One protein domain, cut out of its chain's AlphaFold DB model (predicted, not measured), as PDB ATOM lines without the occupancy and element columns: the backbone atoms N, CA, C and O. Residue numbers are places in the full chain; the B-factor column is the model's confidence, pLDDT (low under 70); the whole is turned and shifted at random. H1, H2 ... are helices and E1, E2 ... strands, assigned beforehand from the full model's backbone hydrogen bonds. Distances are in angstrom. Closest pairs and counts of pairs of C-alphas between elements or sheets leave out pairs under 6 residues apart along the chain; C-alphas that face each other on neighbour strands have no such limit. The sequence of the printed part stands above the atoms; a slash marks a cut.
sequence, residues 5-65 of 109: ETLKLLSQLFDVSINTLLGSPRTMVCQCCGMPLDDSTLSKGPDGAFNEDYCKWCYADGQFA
ATOM      1  N   GLU A   5      28.428 165.415 233.909       92.56
ATOM      2  CA  GLU A   5      29.018 165.323 235.252       92.56
ATOM      3  C   GLU A   5      30.350 166.078 235.339       92.56
ATOM      4  O   GLU A   5      30.594 166.812 236.293       92.56
ATOM      5  N   THR A   6      31.177 165.992 234.295       94.56
ATOM      6  CA  THR A   6      32.431 166.753 234.210       94.56
ATOM      7  C   THR A   6      32.154 168.257 234.195       94.56
ATOM      8  O   THR A   6      32.842 169.009 234.876       94.56
ATOM      9  N   LEU A   7      31.127 168.709 233.467       93.56
ATOM     10  CA  LEU A   7      30.753 170.128 233.424       93.56
ATOM     11  C   LEU A   7      30.280 170.652 234.785       93.56
ATOM     12  O   LEU A   7      30.678 171.746 235.176       93.56
ATOM     13  N   LYS A   8      29.490 169.870 235.532       91.56
ATOM     14  CA  LYS A   8      29.072 170.233 236.897       91.56
ATOM     15  C   LYS A   8      30.263 170.352 237.848       91.56
ATOM     16  O   LYS A   8      30.358 171.331 238.580       91.56
ATOM     17  N   LEU A   9      31.195 169.398 237.795       93.88
ATOM     18  CA  LEU A   9      32.407 169.430 238.620       93.88
ATOM     19  C   LEU A   9      33.282 170.642 238.300       93.88
ATOM     20  O   LEU A   9      33.762 171.306 239.212       93.88
ATOM     21  N   LEU A  10      33.467 170.962 237.016       94.69
ATOM     22  CA  LEU A  10      34.210 172.155 236.606       94.69
ATOM     23  C   LEU A  10      33.498 173.436 237.050       94.69
ATOM     24  O   LEU A  10      34.158 174.369 237.492       94.69
ATOM     25  N   SER A  11      32.166 173.469 236.973       94.50
ATOM     26  CA  SER A  11      31.366 174.618 237.414       94.50
ATOM     27  C   SER A  11      31.554 174.877 238.905       94.50
ATOM     28  O   SER A  11      31.795 176.016 239.298       94.50
ATOM     29  N   GLN A  12      31.549 173.824 239.723       92.88
ATOM     30  CA  GLN A  12      31.834 173.928 241.155       92.88
ATOM     31  C   GLN A  12      33.294 174.302 241.434       92.88
ATOM     32  O   GLN A  12      33.556 175.146 242.286       92.88
ATOM     33  N   LEU A  13      34.248 173.699 240.718       94.88
ATOM     34  CA  LEU A  13      35.679 173.932 240.924       94.88
ATOM     35  C   LEU A  13      36.080 175.384 240.640       94.88
ATOM     36  O   LEU A  13      36.895 175.947 241.366       94.88
ATOM     37  N   PHE A  14      35.536 175.967 239.573       95.06
ATOM     38  CA  PHE A  14      35.851 177.330 239.143       95.06
ATOM     39  C   PHE A  14      34.845 178.377 239.636       95.06
ATOM     40  O   PHE A  14      35.031 179.555 239.349       95.06
ATOM     41  N   ASP A  15      33.811 177.956 240.368       94.12
ATOM     42  CA  ASP A  15      32.716 178.793 240.871       94.12
ATOM     43  C   ASP A  15      32.070 179.689 239.796       94.12
ATOM     44  O   ASP A  15      31.814 180.873 239.999       94.12
ATOM     45  N   VAL A  16      31.801 179.103 238.629       94.81
ATOM     46  CA  VAL A  16      31.137 179.762 237.491       94.81
ATOM     47  C   VAL A  16      30.027 178.881 236.935       94.81
ATOM     48  O   VAL A  16      30.091 177.653 237.047       94.81
ATOM     49  N   SER A  17      29.006 179.466 236.311       94.38
ATOM     50  CA  SER A  17      27.926 178.686 235.703       94.38
ATOM     51  C   SER A  17      28.415 177.864 234.510       94.38
ATOM     52  O   SER A  17      29.411 178.182 233.854       94.38
ATOM     53  N   ILE A  18      27.673 176.806 234.174       93.62
ATOM     54  CA  ILE A  18      27.939 176.021 232.961       93.62
ATOM     55  C   ILE A  18      27.799 176.906 231.715       93.62
ATOM     56  O   ILE A  18      28.599 176.772 230.791       93.62
ATOM     57  N   ASN A  19      26.853 177.851 231.698       93.69
ATOM     58  CA  ASN A  19      26.772 178.862 230.647       93.69
ATOM     59  C   ASN A  19      28.104 179.605 230.460       93.69
ATOM     60  O   ASN A  19      28.616 179.648 229.344       93.69
ATOM     61  N   THR A  20      28.701 180.123 231.537       93.69
ATOM     62  CA  THR A  20      29.994 180.823 231.476       93.69
ATOM     63  C   THR A  20      31.130 179.902 231.041       93.69
ATOM     64  O   THR A  20      31.923 180.284 230.179       93.69
ATOM     65  N   LEU A  21      31.183 178.664 231.547       93.50
ATOM     66  CA  LEU A  21      32.184 177.672 231.118       93.50
ATOM     67  C   LEU A  21      32.163 177.418 229.608       93.50
ATOM     68  O   LEU A  21      33.200 177.134 229.012       93.50
ATOM     69  N   LEU A  22      30.986 177.510 228.991       92.88
ATOM     70  CA  LEU A  22      30.787 177.307 227.558       92.88
ATOM     71  C   LEU A  22      30.909 178.602 226.737       92.88
ATOM     72  O   LEU A  22      30.583 178.599 225.551       92.88
ATOM     73  N   GLY A  23      31.380 179.701 227.335       92.62
ATOM     74  CA  GLY A  23      31.546 180.992 226.660       92.62
ATOM     75  C   GLY A  23      30.259 181.816 226.555       92.62
ATOM     76  O   GLY A  23      30.114 182.603 225.624       92.62
ATOM     77  N   SER A  24      29.323 181.628 227.484       91.62
ATOM     78  CA  SER A  24      28.041 182.341 227.573       91.62
ATOM     79  C   SER A  24      27.179 182.263 226.301       91.62
ATOM     80  O   SER A  24      26.738 183.292 225.787       91.62
ATOM     81  N   PRO A  25      26.891 181.053 225.778       89.94
ATOM     82  CA  PRO A  25      26.197 180.869 224.500       89.94
ATOM     83  C   PRO A  25      24.738 181.345 224.499       89.94
ATOM     84  O   PRO A  25      24.138 181.478 223.432       89.94
ATOM     85  N   ARG A  26      24.144 181.580 225.674       90.75
ATOM     86  CA  ARG A  26      22.781 182.103 225.822       90.75
ATOM     87  C   ARG A  26      22.742 183.287 226.779       90.75
ATOM     88  O   ARG A  26      23.410 183.298 227.814       90.75
ATOM     89  N   THR A  27      21.864 184.235 226.464       90.25
ATOM     90  CA  THR A  27      21.404 185.242 227.420       90.25
ATOM     91  C   THR A  27      20.430 184.579 228.381       90.25
ATOM     92  O   THR A  27      19.416 184.020 227.960       90.25
ATOM     93  N   MET A  28      20.740 184.629 229.672       93.81
ATOM     94  CA  MET A  28      19.897 184.064 230.718       93.81
ATOM     95  C   MET A  28      19.105 185.180 231.395       93.81
ATOM     96  O   MET A  28      19.618 186.278 231.613       93.81
ATOM     97  N   VAL A  29      17.843 184.904 231.710       96.19
ATOM     98  CA  VAL A  29      16.961 185.818 232.441       96.19
ATOM     99  C   VAL A  29      16.240 185.047 233.536       96.19
ATOM    100  O   VAL A  29      15.848 183.895 233.332       96.19
ATOM    101  N   CYS A  30      16.050 185.685 234.686       96.50
ATOM    102  CA  CYS A  30      15.351 185.120 235.825       96.50
ATOM    103  C   CYS A  30      13.915 184.790 235.431       96.50
ATOM    104  O   CYS A  30      13.135 185.665 235.067       96.50
ATOM    105  N   GLN A  31      13.532 183.532 235.573       96.00
ATOM    106  CA  GLN A  31      12.203 183.031 235.251       96.00
ATOM    107  C   GLN A  31      11.157 183.365 236.328       96.00
ATOM    108  O   GLN A  31      10.029 182.887 236.246       96.00
ATOM    109  N   CYS A  32      11.520 184.178 237.327       96.12
ATOM    110  CA  CYS A  32      10.615 184.756 238.323       96.12
ATOM    111  C   CYS A  32      10.448 186.273 238.116       96.12
ATOM    112  O   CYS A  32       9.322 186.737 237.996       96.12
ATOM    113  N   CYS A  33      11.533 187.052 238.024       95.44
ATOM    114  CA  CYS A  33      11.454 188.519 237.904       95.44
ATOM    115  C   CYS A  33      11.879 189.100 236.552       95.44
ATOM    116  O   CYS A  33      11.740 190.300 236.337       95.44
ATOM    117  N   GLY A  34      12.424 188.282 235.651       93.44
ATOM    118  CA  GLY A  34      12.891 188.710 234.334       93.44
ATOM    119  C   GLY A  34      14.217 189.475 234.320       93.44
ATOM    120  O   GLY A  34      14.637 189.948 233.268       93.44
ATOM    121  N   MET A  35      14.899 189.589 235.462       94.25
ATOM    122  CA  MET A  35      16.226 190.204 235.542       94.25
ATOM    123  C   MET A  35      17.263 189.388 234.747       94.25
ATOM    124  O   MET A  35      17.259 188.162 234.867       94.25
ATOM    125  N   PRO A  36      18.168 190.017 233.974       94.38
ATOM    126  CA  PRO A  36      19.302 189.328 233.355       94.38
ATOM    127  C   PRO A  36      20.148 188.574 234.389       94.38
ATOM    128  O   PRO A  36      20.318 189.051 235.510       94.38
ATOM    129  N   LEU A  37      20.660 187.404 234.011       95.75
ATOM    130  CA  LEU A  37      21.444 186.530 234.883       95.75
ATOM    131  C   LEU A  37      22.894 186.409 234.409       95.75
ATOM    132  O   LEU A  37      23.168 186.237 233.221       95.75
ATOM    133  N   ASP A  38      23.789 186.407 235.387       94.19
ATOM    134  CA  ASP A  38      25.215 186.107 235.304       94.19
ATOM    135  C   ASP A  38      25.662 185.367 236.581       94.19
ATOM    136  O   ASP A  38      24.893 185.228 237.537       94.19
ATOM    137  N   ASP A  39      26.917 184.925 236.632       93.25
ATOM    138  CA  ASP A  39      27.454 184.160 237.768       93.25
ATOM    139  C   ASP A  39      27.348 184.892 239.118       93.25
ATOM    140  O   ASP A  39      27.293 184.258 240.169       93.25
ATOM    141  N   SER A  40      27.259 186.226 239.123       93.56
ATOM    142  CA  SER A  40      27.138 187.025 240.350       93.56
ATOM    143  C   SER A  40      25.698 187.155 240.862       93.56
ATOM    144  O   SER A  40      25.467 187.485 242.036       93.56
ATOM    145  N   THR A  41      24.720 186.926 239.989       95.25
ATOM    146  CA  THR A  41      23.288 187.143 240.241       95.25
ATOM    147  C   THR A  41      22.491 185.850 240.309       95.25
ATOM    148  O   THR A  41      21.428 185.837 240.935       95.25
ATOM    149  N   LEU A  42      22.996 184.768 239.718       95.50
ATOM    150  CA  LEU A  42      22.399 183.440 239.777       95.50
ATOM    151  C   LEU A  42      22.213 182.961 241.221       95.50
ATOM    152  O   LEU A  42      23.060 183.160 242.093       95.50
ATOM    153  N   SER A  43      21.075 182.317 241.467       95.38
ATOM    154  CA  SER A  43      20.858 181.561 242.699       95.38
ATOM    155  C   SER A  43      21.658 180.261 242.673       95.38
ATOM    156  O   SER A  43      22.096 179.798 241.614       95.38
ATOM    157  N   LYS A  44      21.845 179.665 243.849       92.38
ATOM    158  CA  LYS A  44      22.454 178.343 243.997       92.38
ATOM    159  C   LYS A  44      21.452 177.376 244.616       92.38
ATOM    160  O   LYS A  44      20.611 177.776 245.422       92.38
ATOM    161  N   GLY A  45      21.514 176.122 244.186       87.06
ATOM    162  CA  GLY A  45      20.768 175.027 244.791       87.06
ATOM    163  C   GLY A  45      21.367 174.599 246.138       87.06
ATOM    164  O   GLY A  45      22.457 175.049 246.503       87.06
ATOM    165  N   PRO A  46      20.695 173.689 246.867       85.25
ATOM    166  CA  PRO A  46      21.192 173.153 248.140       85.25
ATOM    167  C   PRO A  46      22.555 172.445 248.039       85.25
ATOM    168  O   PRO A  46      23.271 172.322 249.026       85.25
ATOM    169  N   ASP A  47      22.912 171.969 246.847       84.94
ATOM    170  CA  ASP A  47      24.189 171.335 246.509       84.94
ATOM    171  C   ASP A  47      25.283 172.343 246.103       84.94
ATOM    172  O   ASP A  47      26.384 171.952 245.706       84.94
ATOM    173  N   GLY A  48      24.988 173.644 246.176       86.12
ATOM    174  CA  GLY A  48      25.882 174.725 245.766       86.12
ATOM    175  C   GLY A  48      26.001 174.904 244.251       86.12
ATOM    176  O   GLY A  48      26.760 175.771 243.813       86.12
ATOM    177  N   ALA A  49      25.271 174.128 243.442       89.50
ATOM    178  CA  ALA A  49      25.278 174.276 241.993       89.50
ATOM    179  C   ALA A  49      24.503 175.528 241.561       89.50
ATOM    180  O   ALA A  49      23.507 175.907 242.179       89.50
ATOM    181  N   PHE A  50      24.940 176.165 240.474       93.19
ATOM    182  CA  PHE A  50      24.228 177.303 239.897       93.19
ATOM    183  C   PHE A  50      22.847 176.900 239.381       93.19
ATOM    184  O   PHE A  50      22.688 175.898 238.684       93.19
ATOM    185  N   ASN A  51      21.858 177.737 239.671       92.75
ATOM    186  CA  ASN A  51      20.507 177.616 239.153       92.75
ATOM    187  C   ASN A  51      20.292 178.645 238.042       92.75
ATOM    188  O   ASN A  51      20.009 179.813 238.299       92.75
ATOM    189  N   GLU A  52      20.413 178.179 236.800       91.62
ATOM    190  CA  GLU A  52      20.375 178.989 235.575       91.62
ATOM    191  C   GLU A  52      18.994 179.582 235.245       91.62
ATOM    192  O   GLU A  52      18.872 180.359 234.296       91.62
ATOM    193  N   ASP A  53      17.964 179.253 236.029       94.62
ATOM    194  CA  ASP A  53      16.611 179.776 235.852       94.62
ATOM    195  C   ASP A  53      16.280 180.933 236.805       94.62
ATOM    196  O   ASP A  53      15.414 181.743 236.479       94.62
ATOM    197  N   TYR A  54      16.941 181.071 237.960       96.56
ATOM    198  CA  TYR A  54      16.529 182.047 238.980       96.56
ATOM    199  C   TYR A  54      17.693 182.848 239.560       96.56
ATOM    200  O   TYR A  54      18.777 182.320 239.802       96.56
ATOM    201  N   CYS A  55      17.452 184.130 239.852       96.62
ATOM    202  CA  CYS A  55      18.409 184.960 240.582       96.62
ATOM    203  C   CYS A  55      18.341 184.707 242.094       96.62
ATOM    204  O   CYS A  55      17.294 184.333 242.632       96.62
ATOM    205  N   LYS A  56      19.440 185.002 242.793       95.25
ATOM    206  CA  LYS A  56      19.603 184.831 244.248       95.25
ATOM    207  C   LYS A  56      18.615 185.615 245.115       95.25
ATOM    208  O   LYS A  56      18.485 185.331 246.297       95.25
ATOM    209  N   TRP A  57      17.942 186.618 244.549       95.19
ATOM    210  CA  TRP A  57      16.919 187.400 245.252       95.19
ATOM    211  C   TRP A  57      15.512 186.829 245.089       95.19
ATOM    212  O   TRP A  57      14.650 187.088 245.920       95.19
ATOM    213  N   CYS A  58      15.262 186.086 244.011       95.75
ATOM    214  CA  CYS A  58      13.967 185.458 243.778       95.75
ATOM    215  C   CYS A  58      13.887 184.076 244.411       95.75
ATOM    216  O   CYS A  58      12.815 183.709 244.882       95.75
ATOM    217  N   TYR A  59      14.991 183.331 244.408       94.88
ATOM    218  CA  TYR A  59      15.051 181.963 244.896       94.88
ATOM    219  C   TYR A  59      16.328 181.735 245.702       94.88
ATOM    220  O   TYR A  59      17.429 182.021 245.227       94.88
ATOM    221  N   ALA A  60      16.171 181.200 246.906       91.31
ATOM    222  CA  ALA A  60      17.266 180.776 247.767       91.31
ATOM    223  C   ALA A  60      16.818 179.557 248.581       91.31
ATOM    224  O   ALA A  60      15.694 179.522 249.077       91.31
ATOM    225  N   ASP A  61      17.685 178.549 248.693       84.31
ATOM    226  CA  ASP A  61      17.495 177.391 249.578       84.31
ATOM    227  C   ASP A  61      16.139 176.674 249.436       84.31
ATOM    228  O   ASP A  61      15.512 176.269 250.414       84.31
ATOM    229  N   GLY A  62      15.649 176.512 248.203       85.25
ATOM    230  CA  GLY A  62      14.364 175.842 247.971       85.25
ATOM    231  C   GLY A  62      13.141 176.753 248.045       85.25
ATOM    232  O   GLY A  62      12.042 176.293 247.745       85.25
ATOM    233  N   GLN A  63      13.304 178.021 248.422       90.75
ATOM    234  CA  GLN A  63      12.200 178.931 248.715       90.75
ATOM    235  C   GLN A  63      12.208 180.149 247.795       90.75
ATOM    236  O   GLN A  63      13.250 180.742 247.512       90.75
ATOM    237  N   PHE A  64      11.015 180.542 247.348       93.44
ATOM    238  CA  PHE A  64      10.817 181.787 246.615       93.44
ATOM    239  C   PHE A  64      10.539 182.938 247.580       93.44
ATOM    240  O   PHE A  64       9.714 182.812 248.483       93.44
ATOM    241  N   ALA A  65      11.190 184.079 247.355       93.81
ATOM    242  CA  ALA A  65      10.998 185.277 248.175       93.81
ATOM    243  C   ALA A  65       9.606 185.911 247.995       93.81
ATOM    244  O   ALA A  65       9.099 186.573 248.899       93.81
TER     245      ALA A  65
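Overview. This is residues 5 to 65 of the 109 residues of the protein "Transcriptional regulator" of Subdoligranulum sp. APC924/74 (UniProt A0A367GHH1). Little of this domain is regular structure: helix H1 and short helix H2 make one end, and the rest is mainly loops about a small antiparallel hairpin of strands, E1 and E2. Residues 22 to 41 loop from the helices to the hairpin. The 61 printed residues hold H1, H2, E1, E2 in that order; the class is mixed, with only 23 residues in named elements. It is compact, radius of gyration of the C-alphas 11.0 A, spanning 31 by 24 by 16 A.

Arrangement. H1, residues 5 to 14, and H2, residues 18 to 21, touch; their closest C-alphas, Ser 11 and Ile 18, are 5.8 A apart. In H1 every O i to N i+4 pair is within hydrogen-bond range; H2 is too short for one. E1, residues 42 to 44, and E2, residues 50 to 55, form an antiparallel hairpin; N 43 and O 54, 2.8 A apart, are within hydrogen-bond range. H1 and E2 are only just apart, closest C-alphas 8.0 A.

Along the chain. H1 begins at C-alpha 5 (29.018, 165.323, 235.252) and spans 14.4 A; E2 spans 9.6 A, ending at C-alpha 55 (18.409, 184.960, 240.582).

Size, cuts and confidence. The printed part has no cut. The link H2 to E1 is long. No printed residue is under pLDDT 70.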